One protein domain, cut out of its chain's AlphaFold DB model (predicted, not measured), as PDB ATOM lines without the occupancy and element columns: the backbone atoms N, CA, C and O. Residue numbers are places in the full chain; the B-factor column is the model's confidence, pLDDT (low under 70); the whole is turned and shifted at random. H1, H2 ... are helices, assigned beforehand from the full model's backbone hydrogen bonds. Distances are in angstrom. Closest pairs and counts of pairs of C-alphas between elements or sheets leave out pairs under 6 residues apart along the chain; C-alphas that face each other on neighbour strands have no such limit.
ATOM      1  N   PRO A 715      50.466  24.655  19.955       89.56
ATOM      2  CA  PRO A 715      49.575  24.803  18.805       89.56
ATOM      3  C   PRO A 715      48.956  23.485  18.330       89.56
ATOM      4  O   PRO A 715      47.812  23.471  17.875       89.56
ATOM      5  N   LYS A 716      49.676  22.359  18.452       88.94
ATOM      6  CA  LYS A 716      49.181  21.030  18.056       88.94
ATOM      7  C   LYS A 716      48.049  20.545  18.960       88.94
ATOM      8  O   LYS A 716      47.123  19.889  18.480       88.94
ATOM      9  N   GLU A 717      48.111  20.837  20.257       89.50
ATOM     10  CA  GLU A 717      47.043  20.492  21.200       89.50
ATOM     11  C   GLU A 717      45.824  21.390  20.999       89.50
ATOM     12  O   GLU A 717      44.697  20.889  20.956       89.50
ATOM     13  N   LEU A 718      46.041  22.694  20.799       89.69
ATOM     14  CA  LEU A 718      44.973  23.655  20.501       89.69
ATOM     15  C   LEU A 718      44.259  23.312  19.185       89.69
ATOM     16  O   LEU A 718      43.027  23.314  19.128       89.69
ATOM     17  N   PHE A 719      45.011  22.903  18.159       90.56
ATOM     18  CA  PHE A 719      44.465  22.382  16.907       90.56
ATOM     19  C   PHE A 719      43.574  21.152  17.137       90.56
ATOM     20  O   PHE A 719      42.433  21.128  16.678       90.56
ATOM     21  N   LYS A 720      44.041  20.150  17.892       88.94
ATOM     22  CA  LYS A 720      43.242  18.945  18.180       88.94
ATOM     23  C   LYS A 720      41.961  19.274  18.945       88.94
ATOM     24  O   LYS A 720      40.896  18.813  18.546       88.94
ATOM     25  N   LYS A 721      42.037  20.136  19.964       87.75
ATOM     26  CA  LYS A 721      40.854  20.625  20.696       87.75
ATOM     27  C   LYS A 721      39.860  21.326  19.761       87.75
ATOM     28  O   LYS A 721      38.659  21.087  19.851       87.75
ATOM     29  N   SER A 722      40.345  22.149  18.825       87.94
ATOM     30  CA  SER A 722      39.479  22.816  17.841       87.94
ATOM     31  C   SER A 722      38.800  21.825  16.883       87.94
ATOM     32  O   SER A 722      37.626  21.996  16.550       87.94
ATOM     33  N   LEU A 723      39.494  20.745  16.511       87.00
ATOM     34  CA  LEU A 723      38.973  19.674  15.663       87.00
ATOM     35  C   LEU A 723      37.893  18.837  16.373       87.00
ATOM     36  O   LEU A 723      36.852  18.532  15.783       87.00
ATOM     37  N   GLU A 724      38.121  18.501  17.645       86.38
ATOM     38  CA  GLU A 724      37.170  17.780  18.502       86.38
ATOM     39  C   GLU A 724      35.879  18.583  18.712       86.38
ATOM     40  O   GLU A 724      34.782  18.033  18.582       86.38
ATOM     41  N   ASN A 725      36.002  19.897  18.926       84.00
ATOM     42  CA  ASN A 725      34.871  20.814  19.094       84.00
ATOM     43  C   ASN A 725      34.141  21.153  17.778       84.00
ATOM     44  O   ASN A 725      33.078  21.769  17.807       84.00
ATOM     45  N   GLY A 726      34.680  20.749  16.621       82.00
ATOM     46  CA  GLY A 726      34.095  21.027  15.305       82.00
ATOM     47  C   GLY A 726      34.335  22.451  14.786       82.00
ATOM     48  O   GLY A 726      33.678  22.872  13.835       82.00
ATOM     49  N   PHE A 727      35.284  23.194  15.360       85.81
ATOM     50  CA  PHE A 727      35.658  24.546  14.929       85.81
ATOM     51  C   PHE A 727      36.642  24.503  13.753       85.81
ATOM     52  O   PHE A 727      37.814  24.860  13.869       85.81
ATOM     53  N   LEU A 728      36.153  24.060  12.592       85.38
ATOM     54  CA  LEU A 728      36.986  23.788  11.415       85.38
ATOM     55  C   LEU A 728      37.771  25.017  10.931       85.38
ATOM     56  O   LEU A 728      38.960  24.911  10.660       85.38
ATOM     57  N   LYS A 729      37.151  26.203  10.894       84.62
ATOM     58  CA  LYS A 729      37.809  27.450  10.445       84.62
ATOM     59  C   LYS A 729      38.944  27.896  11.375       84.62
ATOM     60  O   LYS A 729      39.977  28.392  10.915       84.62
ATOM     61  N   THR A 730      38.758  27.703  12.677       87.25
ATOM     62  CA  THR A 730      39.773  27.961  13.703       87.25
ATOM     63  C   THR A 730      40.917  26.954  13.571       87.25
ATOM     64  O   THR A 730      42.078  27.359  13.529       87.25
ATOM     65  N   ALA A 731      40.608  25.669  13.362       87.62
ATOM     66  CA  ALA A 731      41.598  24.623  13.100       87.62
ATOM     67  C   ALA A 731      42.433  24.906  11.835       87.62
ATOM     68  O   ALA A 731      43.661  24.805  11.869       87.62
ATOM     69  N   THR A 732      41.803  25.346  10.739       86.38
ATOM     70  CA  THR A 732      42.509  25.784   9.520       86.38
ATOM     71  C   THR A 732      43.458  26.947   9.809       86.38
ATOM     72  O   THR A 732      44.562  26.992   9.273       86.38
ATOM     73  N   SER A 733      43.067  27.885  10.674       87.06
ATOM     74  CA  SER A 733      43.935  29.005  11.052       87.06
ATOM     75  C   SER A 733      45.140  28.551  11.886       87.06
ATOM     76  O   SER A 733      46.235  29.062  11.668       87.06
ATOM     77  N   TYR A 734      44.979  27.557  12.771       88.88
ATOM     78  CA  TYR A 734      46.098  26.958  13.512       88.88
ATOM     79  C   TYR A 734      47.047  26.187  12.594       88.88
ATOM     80  O   TYR A 734      48.255  26.206  12.816       88.88
ATOM     81  N   LEU A 735      46.532  25.551  11.538       85.56
ATOM     82  CA  LEU A 735      47.355  24.832  10.565       85.56
ATOM     83  C   LEU A 735      48.397  25.749   9.898       85.56
ATOM     84  O   LEU A 735      49.531  25.322   9.694       85.56
ATOM     85  N   ILE A 736      48.040  27.012   9.631       83.38
ATOM     86  CA  ILE A 736      48.954  28.030   9.075       83.38
ATOM     87  C   ILE A 736      50.120  28.302  10.040       83.38
ATOM     88  O   ILE A 736      51.274  28.410   9.625       83.38
ATOM     89  N   ILE A 737      49.825  28.375  11.338       86.12
ATOM     90  CA  ILE A 737      50.829  28.609  12.379       86.12
ATOM     91  C   ILE A 737      51.744  27.388  12.518       86.12
ATOM     92  O   ILE A 737      52.966  27.519  12.480       86.12
ATOM     93  N   ILE A 738      51.157  26.190  12.610       86.56
ATOM     94  CA  ILE A 738      51.886  24.920  12.735       86.56
ATOM     95  C   ILE A 738      52.819  24.710  11.541       86.56
ATOM     96  O   ILE A 738      53.949  24.293  11.738       86.56
ATOM     97  N   GLN A 739      52.394  25.036  10.318       82.69
ATOM     98  CA  GLN A 739      53.252  24.925   9.134       82.69
ATOM     99  C   GLN A 739      54.520  25.790   9.231       82.69
ATOM    100  O   GLN A 739      55.541  25.444   8.646       82.69
ATOM    101  N   THR A 740      54.453  26.913   9.946       84.50
ATOM    102  CA  THR A 740      55.590  27.828  10.101       84.50
ATOM    103  C   THR A 740      56.519  27.391  11.239       84.50
ATOM    104  O   THR A 740      57.730  27.545  11.122       84.50
ATOM    105  N   LEU A 741      55.966  26.855  12.337       83.56
ATOM    106  CA  LEU A 741      56.726  26.470  13.538       83.56
ATOM    107  C   LEU A 741      57.254  25.030  13.511       83.56
ATOM    108  O   LEU A 741      58.236  24.718  14.177       83.56
ATOM    109  N   GLU A 742      56.592  24.134  12.781       83.50
ATOM    110  CA  GLU A 742      56.872  22.699  12.786       83.50
ATOM    111  C   GLU A 742      57.244  22.192  11.386       83.50
ATOM    112  O   GLU A 742      56.870  22.784  10.373       83.50
ATOM    113  N   PRO A 743      57.941  21.047  11.288       77.56
ATOM    114  CA  PRO A 743      58.231  20.433  10.002       77.56
ATOM    115  C   PRO A 743      56.953  20.095   9.224       77.56
ATOM    116  O   PRO A 743      56.001  19.540   9.779       77.56
ATOM    117  N   ALA A 744      57.003  20.277   7.903       70.06
ATOM    118  CA  ALA A 744      55.944  19.961   6.937       70.06
ATOM    119  C   ALA A 744      55.285  18.570   7.102       70.06
ATOM    120  O   ALA A 744      54.130  18.338   6.747       70.06
ATOM    121  N   THR A 745      56.023  17.616   7.666       69.56
ATOM    122  CA  THR A 745      55.565  16.244   7.922       69.56
ATOM    123  C   THR A 745      54.451  16.190   8.977       69.56
ATOM    124  O   THR A 745      53.548  15.359   8.903       69.56
ATOM    125  N   VAL A 746      54.493  17.084   9.965       75.94
ATOM    126  CA  VAL A 746      53.535  17.133  11.073       75.94
ATOM    127  C   VAL A 746      52.272  17.866  10.639       75.94
ATOM    128  O   VAL A 746      51.173  17.338  10.818       75.94
ATOM    129  N   SER A 747      52.416  19.027   9.993       78.06
ATOM    130  CA  SER A 747      51.293  19.787   9.429       78.06
ATOM    131  C   SER A 747      50.505  18.965   8.409       78.06
ATOM    132  O   SER A 747      49.282  19.060   8.362       78.06
ATOM    133  N   GLY A 748      51.162  18.078   7.657       69.94
ATOM    134  CA  GLY A 748      50.490  17.193   6.708       69.94
ATOM    135  C   GLY A 748      49.549  16.166   7.279       69.94
ATOM    136  O   GLY A 748      48.459  15.988   6.740       69.94
ATOM    137  N   LYS A 749      49.928  15.531   8.388       78.12
ATOM    138  CA  LYS A 749      49.025  14.618   9.105       78.12
ATOM    139  C   LYS A 749      47.775  15.361   9.556       78.12
ATOM    140  O   LYS A 749      46.665  14.944   9.253       78.12
ATOM    141  N   LEU A 750      47.983  16.508  10.196       81.75
ATOM    142  CA  LEU A 750      46.912  17.324  10.755       81.75
ATOM    143  C   LEU A 750      45.989  17.901   9.670       81.75
ATOM    144  O   LEU A 750      44.778  17.949   9.861       81.75
ATOM    145  N   ALA A 751      46.527  18.281   8.509       79.69
ATOM    146  CA  ALA A 751      45.732  18.749   7.376       79.69
ATOM    147  C   ALA A 751      44.798  17.659   6.818       79.69
ATOM    148  O   ALA A 751      43.659  17.952   6.455       79.69
ATOM    149  N   VAL A 752      45.258  16.403   6.775       77.38
ATOM    150  CA  VAL A 752      44.434  15.254   6.368       77.38
ATOM    151  C   VAL A 752      43.362  14.960   7.418       77.38
ATOM    152  O   VAL A 752      42.202  14.795   7.049       77.38
ATOM    153  N   ASP A 753      43.714  14.980   8.707       81.00
ATOM    154  CA  ASP A 753      42.755  14.795   9.808       81.00
ATOM    155  C   ASP A 753      41.646  15.871   9.773       81.00
ATOM    156  O   ASP A 753      40.462  15.574   9.954       81.00
ATOM    157  N   LEU A 754      42.008  17.124   9.469       84.31
ATOM    158  CA  LEU A 754      41.058  18.226   9.292       84.31
ATOM    159  C   LEU A 754      40.163  18.044   8.068       84.31
ATOM    160  O   LEU A 754      38.966  18.317   8.146       84.31
ATOM    161  N   LEU A 755      40.720  17.574   6.950       80.94
ATOM    162  CA  LEU A 755      39.960  17.305   5.732       80.94
ATOM    163  C   LEU A 755      38.931  16.188   5.951       80.94
ATOM    164  O   LEU A 755      37.768  16.343   5.577       80.94
ATOM    165  N   GLU A 756      39.332  15.084   6.589       80.81
ATOM    166  CA  GLU A 756      38.412  13.995   6.931       80.81
ATOM    167  C   GLU A 756      37.297  14.493   7.858       80.81
ATOM    168  O   GLU A 756      36.122  14.212   7.613       80.81
ATOM    169  N   ARG A 757      37.629  15.317   8.861       82.50
ATOM    170  CA  ARG A 757      36.633  15.893   9.771       82.50
ATOM    171  C   ARG A 757      35.696  16.897   9.093       82.50
ATOM    172  O   ARG A 757      34.503  16.902   9.394       82.50
ATOM    173  N   ALA A 758      36.202  17.723   8.180       83.56
ATOM    174  CA  ALA A 758      35.392  18.663   7.404       83.56
ATOM    175  C   ALA A 758      34.367  17.928   6.534       83.56
ATOM    176  O   ALA A 758      33.196  18.304   6.483       83.56
ATOM    177  N   PHE A 759      34.785  16.819   5.922       82.31
ATOM    178  CA  PHE A 759      33.896  15.928   5.186       82.31
ATOM    179  C   PHE A 759      32.858  15.254   6.095       82.31
ATOM    180  O   PHE A 759      31.687  15.174   5.730       82.31
ATOM    181  N   GLU A 760      33.234  14.809   7.296       80.00
ATOM    182  CA  GLU A 760      32.281  14.249   8.266       80.00
ATOM    183  C   GLU A 760      31.206  15.242   8.729       80.00
ATOM    184  O   GLU A 760      30.068  14.828   8.954       80.00
ATOM    185  N   LEU A 761      31.559  16.522   8.883       80.94
ATOM    186  CA  LEU A 761      30.650  17.596   9.301       80.94
ATOM    187  C   LEU A 761      29.895  18.254   8.130       80.94
ATOM    188  O   LEU A 761      29.140  19.197   8.354       80.94
ATOM    189  N   GLU A 762      30.069  17.746   6.904       81.38
ATOM    190  CA  GLU A 762      29.468  18.263   5.664       81.38
ATOM    191  C   GLU A 762      29.828  19.742   5.349       81.38
ATOM    192  O   GLU A 762      29.133  20.402   4.572       81.38
ATOM    193  N   ASP A 763      30.938  20.268   5.894       79.25
ATOM    194  CA  ASP A 763      31.482  21.600   5.564       79.25
ATOM    195  C   ASP A 763      32.421  21.511   4.351       79.25
ATOM    196  O   ASP A 763      33.655  21.502   4.443       79.25
ATOM    197  N   PHE A 764      31.806  21.391   3.177       81.25
ATOM    198  CA  PHE A 764      32.525  21.177   1.922       81.25
ATOM    199  C   PHE A 764      33.250  22.427   1.395       81.25
ATOM    200  O   PHE A 764      34.147  22.284   0.569       81.25
ATOM    201  N   GLU A 765      32.909  23.625   1.879       76.31
ATOM    202  CA  GLU A 765      33.624  24.876   1.574       76.31
ATOM    203  C   GLU A 765      35.017  24.863   2.209       76.31
ATOM    204  O   GLU A 765      36.028  24.951   1.510       76.31
ATOM    205  N   THR A 766      35.092  24.605   3.520       76.00
ATOM    206  CA  THR A 766      36.383  24.435   4.204       76.00
ATOM    207  C   THR A 766      37.168  23.260   3.601       76.00
ATOM    208  O   THR A 766      38.374  23.360   3.379       76.00
ATOM    209  N   GLY A 767      36.483  22.165   3.242       75.44
ATOM    210  CA  GLY A 767      37.083  21.043   2.513       75.44
ATOM    211  C   GLY A 767      37.687  21.435   1.158       75.44
ATOM    212  O   GLY A 767      38.780  20.980   0.826       75.44
ATOM    213  N   LYS A 768      37.032  22.317   0.392       77.25
ATOM    214  CA  LYS A 768      37.544  22.856  -0.879       77.25
ATOM    215  C   LYS A 768      38.797  23.690  -0.677       77.25
ATOM    216  O   LYS A 768      39.781  23.496  -1.393       77.25
ATOM    217  N   GLU A 769      38.781  24.599   0.296       74.00
ATOM    218  CA  GLU A 769      39.952  25.414   0.622       74.00
ATOM    219  C   GLU A 769      41.142  24.538   1.036       74.00
ATOM    220  O   GLU A 769      42.259  24.782   0.582       74.00
ATOM    221  N   LEU A 770      40.898  23.480   1.818       74.38
ATOM    222  CA  LEU A 770      41.918  22.519   2.247       74.38
ATOM    223  C   LEU A 770      42.449  21.659   1.099       74.38
ATOM    224  O   LEU A 770      43.654  21.453   1.013       74.38
ATOM    225  N   VAL A 771      41.584  21.189   0.195       73.06
ATOM    226  CA  VAL A 771      41.994  20.479  -1.028       73.06
ATOM    227  C   VAL A 771      42.879  21.382  -1.878       73.06
ATOM    228  O   VAL A 771      43.973  20.968  -2.250       73.06
ATOM    229  N   ARG A 772      42.473  22.642  -2.098       73.38
ATOM    230  CA  ARG A 772      43.279  23.621  -2.838       73.38
ATOM    231  C   ARG A 772      44.625  23.868  -2.159       73.38
ATOM    232  O   ARG A 772      45.655  23.880  -2.830       73.38
ATOM    233  N   PHE A 773      44.615  24.039  -0.839       69.31
ATOM    234  CA  PHE A 773      45.815  24.218  -0.030       69.31
ATOM    235  C   PHE A 773      46.766  23.023  -0.172       69.31
ATOM    236  O   PHE A 773      47.912  23.211  -0.571       69.31
ATOM    237  N   LEU A 774      46.277  21.796   0.023       67.31
ATOM    238  CA  LEU A 774      47.055  20.563  -0.120       67.31
ATOM    239  C   LEU A 774      47.602  20.367  -1.542       67.31
ATOM    240  O   LEU A 774      48.725  19.896  -1.692       67.31
ATOM    241  N   THR A 775      46.858  20.766  -2.578       65.38
ATOM    242  CA  THR A 775      47.334  20.718  -3.975       65.38
ATOM    243  C   THR A 775      48.343  21.812  -4.328       65.38
ATOM    244  O   THR A 775      49.008  21.700  -5.349       65.38
ATOM    245  N   SER A 776      48.455  22.873  -3.520       63.34
ATOM    246  CA  SER A 776      49.335  24.021  -3.790       63.34
ATOM    247  C   SER A 776      50.728  23.924  -3.153       63.34
ATOM    248  O   SER A 776      51.606  24.716  -3.493       63.34
ATOM    249  N   ILE A 777      50.952  22.964  -2.246       61.34
ATOM    250  CA  ILE A 777      52.258  22.715  -1.615       61.34
ATOM    251  C   ILE A 777      53.135  21.897  -2.586       61.34
ATOM    252  O   ILE A 777      53.322  20.692  -2.427       61.34
ATOM    253  N   ASP A 778      53.662  22.552  -3.624       48.03
ATOM    254  CA  ASP A 778      54.602  21.954  -4.583       48.03
ATOM    255  C   ASP A 778      56.057  22.094  -4.085       48.03
ATOM    256  O   ASP A 778      56.617  23.191  -4.045       48.03
ATOM    257  N   GLY A 779      56.699  20.977  -3.712       56.00
ATOM    258  CA  GLY A 779      58.112  20.935  -3.292       56.00
ATOM    259  C   GLY A 779      58.526  19.660  -2.539       56.00
ATOM    260  O   GLY A 779      57.721  18.743  -2.368       56.00
ATOM    261  N   ALA A 780      59.780  19.605  -2.060       47.28
ATOM    262  CA  ALA A 780      60.333  18.496  -1.254       47.28
ATOM    263  C   ALA A 780      59.526  18.226   0.033       47.28
ATOM    264  O   ALA A 780      59.448  17.097   0.509       47.28
ATOM    265  N   GLU A 781      58.864  19.256   0.557       46.41
ATOM    266  CA  GLU A 781      57.913  19.144   1.660       46.41
ATOM    267  C   GLU A 781      56.694  18.302   1.262       46.41
ATOM    268  O   GLU A 781      56.323  17.396   2.005       46.41
ATOM    269  N   GLY A 782      56.158  18.502   0.051       51.97
ATOM    270  CA  GLY A 782      55.042  17.756  -0.536       51.97
ATOM    271  C   GLY A 782      55.290  16.250  -0.675       51.97
ATOM    272  O   GLY A 782      54.347  15.472  -0.578       51.97
ATOM    273  N   GLU A 783      56.533  15.791  -0.881       52.09
ATOM    274  CA  GLU A 783      56.864  14.346  -0.880       52.09
ATOM    275  C   GLU A 783      56.597  13.694   0.482       52.09
ATOM    276  O   GLU A 783      56.134  12.555   0.550       52.09
ATOM    277  N   ILE A 784      56.785  14.435   1.576       52.31
ATOM    278  CA  ILE A 784      56.590  13.894   2.919       52.31
ATOM    279  C   ILE A 784      55.101  13.827   3.290       52.31
ATOM    280  O   ILE A 784      54.667  12.849   3.904       52.31
ATOM    281  N   TYR A 785      54.288  14.799   2.849       54.03
ATOM    282  CA  TYR A 785      52.817  14.710   2.927       54.03
ATOM    283  C   TYR A 785      52.302  13.442   2.217       54.03
ATOM    284  O   TYR A 785      51.386  12.773   2.702       54.03
ATOM    285  N   ARG A 786      52.931  13.070   1.094       53.72
ATOM    286  CA  ARG A 786      52.553  11.920   0.259       53.72
ATOM    287  C   ARG A 786      52.865  10.566   0.900       53.72
ATOM    288  O   ARG A 786      52.034   9.660   0.821       53.72
ATOM    289  N   ASP A 787      53.993  10.424   1.593       55.62
ATOM    290  CA  ASP A 787      54.337   9.178   2.302       55.62
ATOM    291  C   ASP A 787      53.453   8.920   3.529       55.62
ATOM    292  O   ASP A 787      53.106   7.780   3.851       55.62
ATOM    293  N   ILE A 788      53.003   9.988   4.179       55.81
ATOM    294  CA  ILE A 788      52.097   9.925   5.322       55.81
ATOM    295  C   ILE A 788      50.710   9.424   4.903       55.81
ATOM    296  O   ILE A 788      50.173   8.510   5.536       55.81
ATOM    297  N   ILE A 789      50.159   9.957   3.809       53.97
ATOM    298  CA  ILE A 789      48.856   9.538   3.269       53.97
ATOM    299  C   ILE A 789      48.893   8.062   2.840       53.97
ATOM    300  O   ILE A 789      47.956   7.314   3.125       53.97
ATOM    301  N   ARG A 790      50.005   7.604   2.242       55.12
ATOM    302  CA  ARG A 790      50.217   6.188   1.878       55.12
ATOM    303  C   ARG A 790      50.216   5.251   3.090       55.12
ATOM    304  O   ARG A 790      49.730   4.127   2.983       55.12
ATOM    305  N   SER A 791      50.732   5.700   4.237       51.44
ATOM    306  CA  SER A 791      50.836   4.880   5.455       51.44
ATOM    307  C   SER A 791      49.508   4.666   6.202       51.44
ATOM    308  O   SER A 791      49.348   3.641   6.863       51.44
ATOM    309  N   ASN A 792      48.530   5.571   6.053       46.66
ATOM    310  CA  ASN A 792      47.210   5.459   6.696       46.66
ATOM    311  C   ASN A 792      46.213   4.579   5.912       46.66
ATOM    312  O   ASN A 792      45.197   4.144   6.462       46.66
ATOM    313  N   SER A 793      46.475   4.275   4.634       45.16
ATOM    314  CA  SER A 793      45.601   3.443   3.799       45.16
ATOM    315  C   SER A 793      46.029   1.970   3.786       45.16
ATOM    316  O   SER A 793      46.824   1.547   2.951       45.16
ATOM    317  N   ASN A 794      45.450   1.147   4.661       42.50
ATOM    318  CA  ASN A 794      45.523  -0.310   4.526       42.50
ATOM    319  C   ASN A 794      44.615  -0.783   3.373       42.50
ATOM    320  O   ASN A 794      43.423  -1.013   3.585       42.50
ATOM    321  N   SER A 823      47.654  13.240  -7.693       51.00
ATOM    322  CA  SER A 823      46.201  13.414  -7.915       51.00
ATOM    323  C   SER A 823      45.408  12.196  -7.429       51.00
ATOM    324  O   SER A 823      44.309  12.311  -6.890       51.00
ATOM    325  N   PHE A 824      46.006  11.008  -7.544       54.47
ATOM    326  CA  PHE A 824      45.324   9.738  -7.323       54.47
ATOM    327  C   PHE A 824      44.913   9.503  -5.862       54.47
ATOM    328  O   PHE A 824      43.826   8.988  -5.615       54.47
ATOM    329  N   TYR A 825      45.723   9.886  -4.867       58.25
ATOM    330  CA  TYR A 825      45.388   9.635  -3.454       58.25
ATOM    331  C   TYR A 825      44.343  10.604  -2.889       58.25
ATOM    332  O   TYR A 825      43.463  10.181  -2.134       58.25
ATOM    333  N   LEU A 826      44.400  11.881  -3.273       65.50
ATOM    334  CA  LEU A 826      43.364  12.849  -2.914       65.50
ATOM    335  C   LEU A 826      42.041  12.484  -3.599       65.50
ATOM    336  O   LEU A 826      41.002  12.445  -2.944       65.50
ATOM    337  N   GLU A 827      42.096  12.071  -4.870       67.56
ATOM    338  CA  GLU A 827      40.961  11.466  -5.573       67.56
ATOM    339  C   GLU A 827      40.438  10.208  -4.861       67.56
ATOM    340  O   GLU A 827      39.224  10.011  -4.796       67.56
ATOM    341  N   ILE A 828      41.303   9.368  -4.273       72.50
ATOM    342  CA  ILE A 828      40.886   8.203  -3.475       72.50
ATOM    343  C   ILE A 828      40.149   8.626  -2.200       72.50
ATOM    344  O   ILE A 828      39.119   8.021  -1.890       72.50
ATOM    345  N   LEU A 829      40.640   9.623  -1.457       71.50
ATOM    346  CA  LEU A 829      39.986  10.130  -0.242       71.50
ATOM    347  C   LEU A 829      38.622  10.756  -0.564       71.50
ATOM    348  O   LEU A 829      37.614  10.384   0.042       71.50
ATOM    349  N   ILE A 830      38.571  11.609  -1.590       78.75
ATOM    350  CA  ILE A 830      37.341  12.219  -2.117       78.75
ATOM    351  C   ILE A 830      36.361  11.119  -2.567       78.75
ATOM    352  O   ILE A 830      35.194  11.111  -2.176       78.75
ATOM    353  N   SER A 831      36.842  10.112  -3.302       79.94
ATOM    354  CA  SER A 831      36.055   8.956  -3.754       79.94
ATOM    355  C   SER A 831      35.585   8.057  -2.596       79.94
ATOM    356  O   SER A 831      34.484   7.505  -2.620       79.94
ATOM    357  N   LYS A 832      36.383   7.885  -1.538       82.31
ATOM    358  CA  LYS A 832      36.000   7.149  -0.319       82.31
ATOM    359  C   LYS A 832      34.852   7.857   0.402       82.31
ATOM    360  O   LYS A 832      33.885   7.186   0.765       82.31
ATOM    361  N   HIS A 833      34.920   9.178   0.553       81.81
ATOM    362  CA  HIS A 833      33.856   9.952   1.189       81.81
ATOM    363  C   HIS A 833      32.571   9.981   0.345       81.81
ATOM    364  O   HIS A 833      31.489   9.698   0.859       81.81
ATOM    365  N   ALA A 834      32.692  10.173  -0.973       83.44
ATOM    366  CA  ALA A 834      31.585  10.053  -1.923       83.44
ATOM    367  C   ALA A 834      30.824   8.715  -1.788       83.44
ATOM    368  O   ALA A 834      29.591   8.699  -1.726       83.44
ATOM    369  N   ARG A 835      31.542   7.585  -1.652       84.88
ATOM    370  CA  ARG A 835      30.925   6.266  -1.383       84.88
ATOM    371  C   ARG A 835      30.178   6.236  -0.053       84.88
ATOM    372  O   ARG A 835      29.121   5.618   0.041       84.88
ATOM    373  N   GLN A 836      30.730   6.861   0.984       84.06
ATOM    374  CA  GLN A 836      30.131   6.879   2.315       84.06
ATOM    375  C   GLN A 836      28.824   7.685   2.348       84.06
ATOM    376  O   GLN A 836      27.866   7.235   2.979       84.06
ATOM    377  N   LEU A 837      28.763   8.824   1.648       84.50
ATOM    378  CA  LEU A 837      27.549   9.641   1.540       84.50
ATOM    379  C   LEU A 837      26.403   8.860   0.881       84.50
ATOM    380  O   LEU A 837      25.303   8.807   1.435       84.50
ATOM    381  N   LEU A 838      26.665   8.178  -0.240       83.94
ATOM    382  CA  LEU A 838      25.640   7.386  -0.931       83.94
ATOM    383  C   LEU A 838      25.192   6.152  -0.139       83.94
ATOM    384  O   LEU A 838      23.995   5.891  -0.063       83.94
ATOM    385  N   ARG A 839      26.116   5.452   0.538       84.31
ATOM    386  CA  ARG A 839      25.773   4.324   1.429       84.31
ATOM    387  C   ARG A 839      24.909   4.731   2.623       84.31
ATOM    388  O   ARG A 839      24.135   3.923   3.117       84.31
ATOM    389  N   LYS A 840      25.045   5.971   3.103       83.81
ATOM    390  CA  LYS A 840      24.196   6.552   4.162       83.81
ATOM    391  C   LYS A 840      22.917   7.201   3.612       83.81
ATOM    392  O   LYS A 840      22.221   7.890   4.353       83.81
ATOM    393  N   TYR A 841      22.635   7.022   2.323       87.56
ATOM    394  CA  TYR A 841      21.532   7.628   1.582       87.56
ATOM    395  C   TYR A 841      21.515   9.170   1.551       87.56
ATOM    396  O   TYR A 841      20.492   9.756   1.209       87.56
ATOM    397  N   ARG A 842      22.638   9.848   1.841       85.69
ATOM    398  CA  ARG A 842      22.788  11.321   1.907       85.69
ATOM    399  C   ARG A 842      23.002  11.953   0.521       85.69
ATOM    400  O   ARG A 842      24.039  12.558   0.245       85.69
ATOM    401  N   LEU A 843      22.028  11.801  -0.375       85.31
ATOM    402  CA  LEU A 843      22.128  12.249  -1.768       85.31
ATOM    403  C   LEU A 843      22.277  13.774  -1.923       85.31
ATOM    404  O   LEU A 843      23.029  14.227  -2.786       85.31
ATOM    405  N   ARG A 844      21.606  14.577  -1.084       85.00
ATOM    406  CA  ARG A 844      21.707  16.047  -1.141       85.00
ATOM    407  C   ARG A 844      23.111  16.533  -0.767       85.00
ATOM    408  O   ARG A 844      23.665  17.390  -1.453       85.00
ATOM    409  N   ALA A 845      23.705  15.941   0.272       82.75
ATOM    410  CA  ALA A 845      25.077  16.229   0.692       82.75
ATOM    411  C   ALA A 845      26.099  15.795  -0.370       82.75
ATOM    412  O   ALA A 845      27.005  16.558  -0.680       82.75
ATOM    413  N   PHE A 846      25.906  14.633  -1.010       85.31
ATOM    414  CA  PHE A 846      26.726  14.196  -2.150       85.31
ATOM    415  C   PHE A 846      26.670  15.184  -3.326       85.31
ATOM    416  O   PHE A 846      27.697  15.483  -3.934       85.31
ATOM    417  N   GLY A 847      25.490  15.746  -3.607       81.56
ATOM    418  CA  GLY A 847      25.319  16.807  -4.598       81.56
ATOM    419  C   GLY A 847      26.138  18.061  -4.294       81.56
ATOM    420  O   GLY A 847      26.863  18.557  -5.155       81.56
ATOM    421  N   ARG A 848      26.057  18.548  -3.053       80.25
ATOM    422  CA  ARG A 848      26.815  19.722  -2.591       80.25
ATOM    423  C   ARG A 848      28.321  19.466  -2.566       80.25
ATOM    424  O   ARG A 848      29.077  20.301  -3.049       80.25
ATOM    425  N   PHE A 849      28.742  18.297  -2.089       82.81
ATOM    426  CA  PHE A 849      30.129  17.831  -2.119       82.81
ATOM    427  C   PHE A 849      30.702  17.843  -3.539       82.81
ATOM    428  O   PHE A 849      31.800  18.351  -3.759       82.81
ATOM    429  N   ALA A 850      29.936  17.330  -4.510       81.31
ATOM    430  CA  ALA A 850      30.387  17.247  -5.891       81.31
ATOM    431  C   ALA A 850      30.687  18.622  -6.500       81.31
ATOM    432  O   ALA A 850      31.644  18.774  -7.250       81.31
ATOM    433  N   VAL A 851      29.890  19.628  -6.148       79.19
ATOM    434  CA  VAL A 851      30.041  20.988  -6.677       79.19
ATOM    435  C   VAL A 851      31.031  21.828  -5.897       79.19
ATOM    436  O   VAL A 851      31.728  22.641  -6.492       79.19
ATOM    437  N   ALA A 852      31.155  21.619  -4.589       73.81
ATOM    438  CA  ALA A 852      32.182  22.302  -3.817       73.81
ATOM    439  C   ALA A 852      33.589  21.940  -4.328       73.81
ATOM    440  O   ALA A 852      34.416  22.828  -4.518       73.81
ATOM    441  N   LEU A 853      33.840  20.659  -4.614       74.81
ATOM    442  CA  LEU A 853      35.166  20.133  -4.962       74.81
ATOM    443  C   LEU A 853      35.426  19.965  -6.468       74.81
ATOM    444  O   LEU A 853      36.408  19.320  -6.826       74.81
ATOM    445  N   ASP A 854      34.550  20.475  -7.340       72.06
ATOM    446  CA  ASP A 854      34.597  20.243  -8.798       72.06
ATOM    447  C   ASP A 854      34.728  18.744  -9.162       72.06
ATOM    448  O   ASP A 854      35.364  18.325 -10.132       72.06
ATOM    449  N   PHE A 855      34.107  17.894  -8.345       79.75
ATOM    450  CA  PHE A 855      34.171  16.449  -8.460       79.75
ATOM    451  C   PHE A 855      33.201  15.962  -9.539       79.75
ATOM    452  O   PHE A 855      31.993  16.199  -9.487       79.75
ATOM    453  N   SER A 856      33.740  15.235 -10.523       79.31
ATOM    454  CA  SER A 856      33.010  14.743 -11.699       79.31
ATOM    455  C   SER A 856      31.956  13.683 -11.343       79.31
ATOM    456  O   SER A 856      32.170  12.479 -11.517       79.31
TER     457      SER A 856
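AT A GLANCE: This is residues 715 to 794 and 823 to 856 of the 1064 residues of the protein "RIC1 domain-containing protein" of Spizellomyces punctatus (strain DAOM BR117) (UniProt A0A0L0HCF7). Four helices, H1 to H4, fold back and forth in an up-and-down stack, with H3 and H4 nearest the middle; H5 packs steeply on H3, and the H6 and H7 hairpin joins through H7, which packs on H4. The 114 printed residues have seven named helices, H1 to H7 in chain order, and no named strand: the class is all helix. The whole is compact, with a radius of gyration of the C-alphas of 13.9 A and spans of 41 by 30 by 25 A.

IN THESE COORDINATES: Find C-alpha 715 at (49.575, 24.803, 18.805), where H1 begins and runs to 724. Next come H2, residues 728 to 741, 20.0 A long, and H3, 744 to 760, 24.4 A. Go on to H4, 764 to 776, and H5, 780 to 792, 20.1 A. After the cut, H6 runs from 823 to 839, 24.2 A, and H7 from 843 to C-alpha 852 at (32.182, 22.302, -3.817).

HOW THE PARTS SIT: H1, H2, H3, H4, H6 and H7 form an up-and-down bundle, each running against the one before it. Look at the hairpin of H1 and H2: the closest C-alphas, of Phe 719 and Ala 731, are 5.3 A apart. H3 touches H4 at Ala 758 and Gly 767, closest C-alphas 5.7 A, and H5 at a steep tilt of 52 degrees, with C-alphas 748 and 785 closest at 5.1 A. H4, with residues 764 to 768 alone, touches H7. Every O i to N i+4 pair is within hydrogen-bond range in H1, H4, H6 and H7, but 8 of 10 in H2, 12 of 13 in H3 and 8 of 9 in H5.

THE WHOLE: Residues 795 to 822 are not printed; C-alphas 794 and 823 are 18.5 A apart. The links printed whole are tight. Expect pLDDT under 70 at 745, 748, 773 to 794 and 823 to 827.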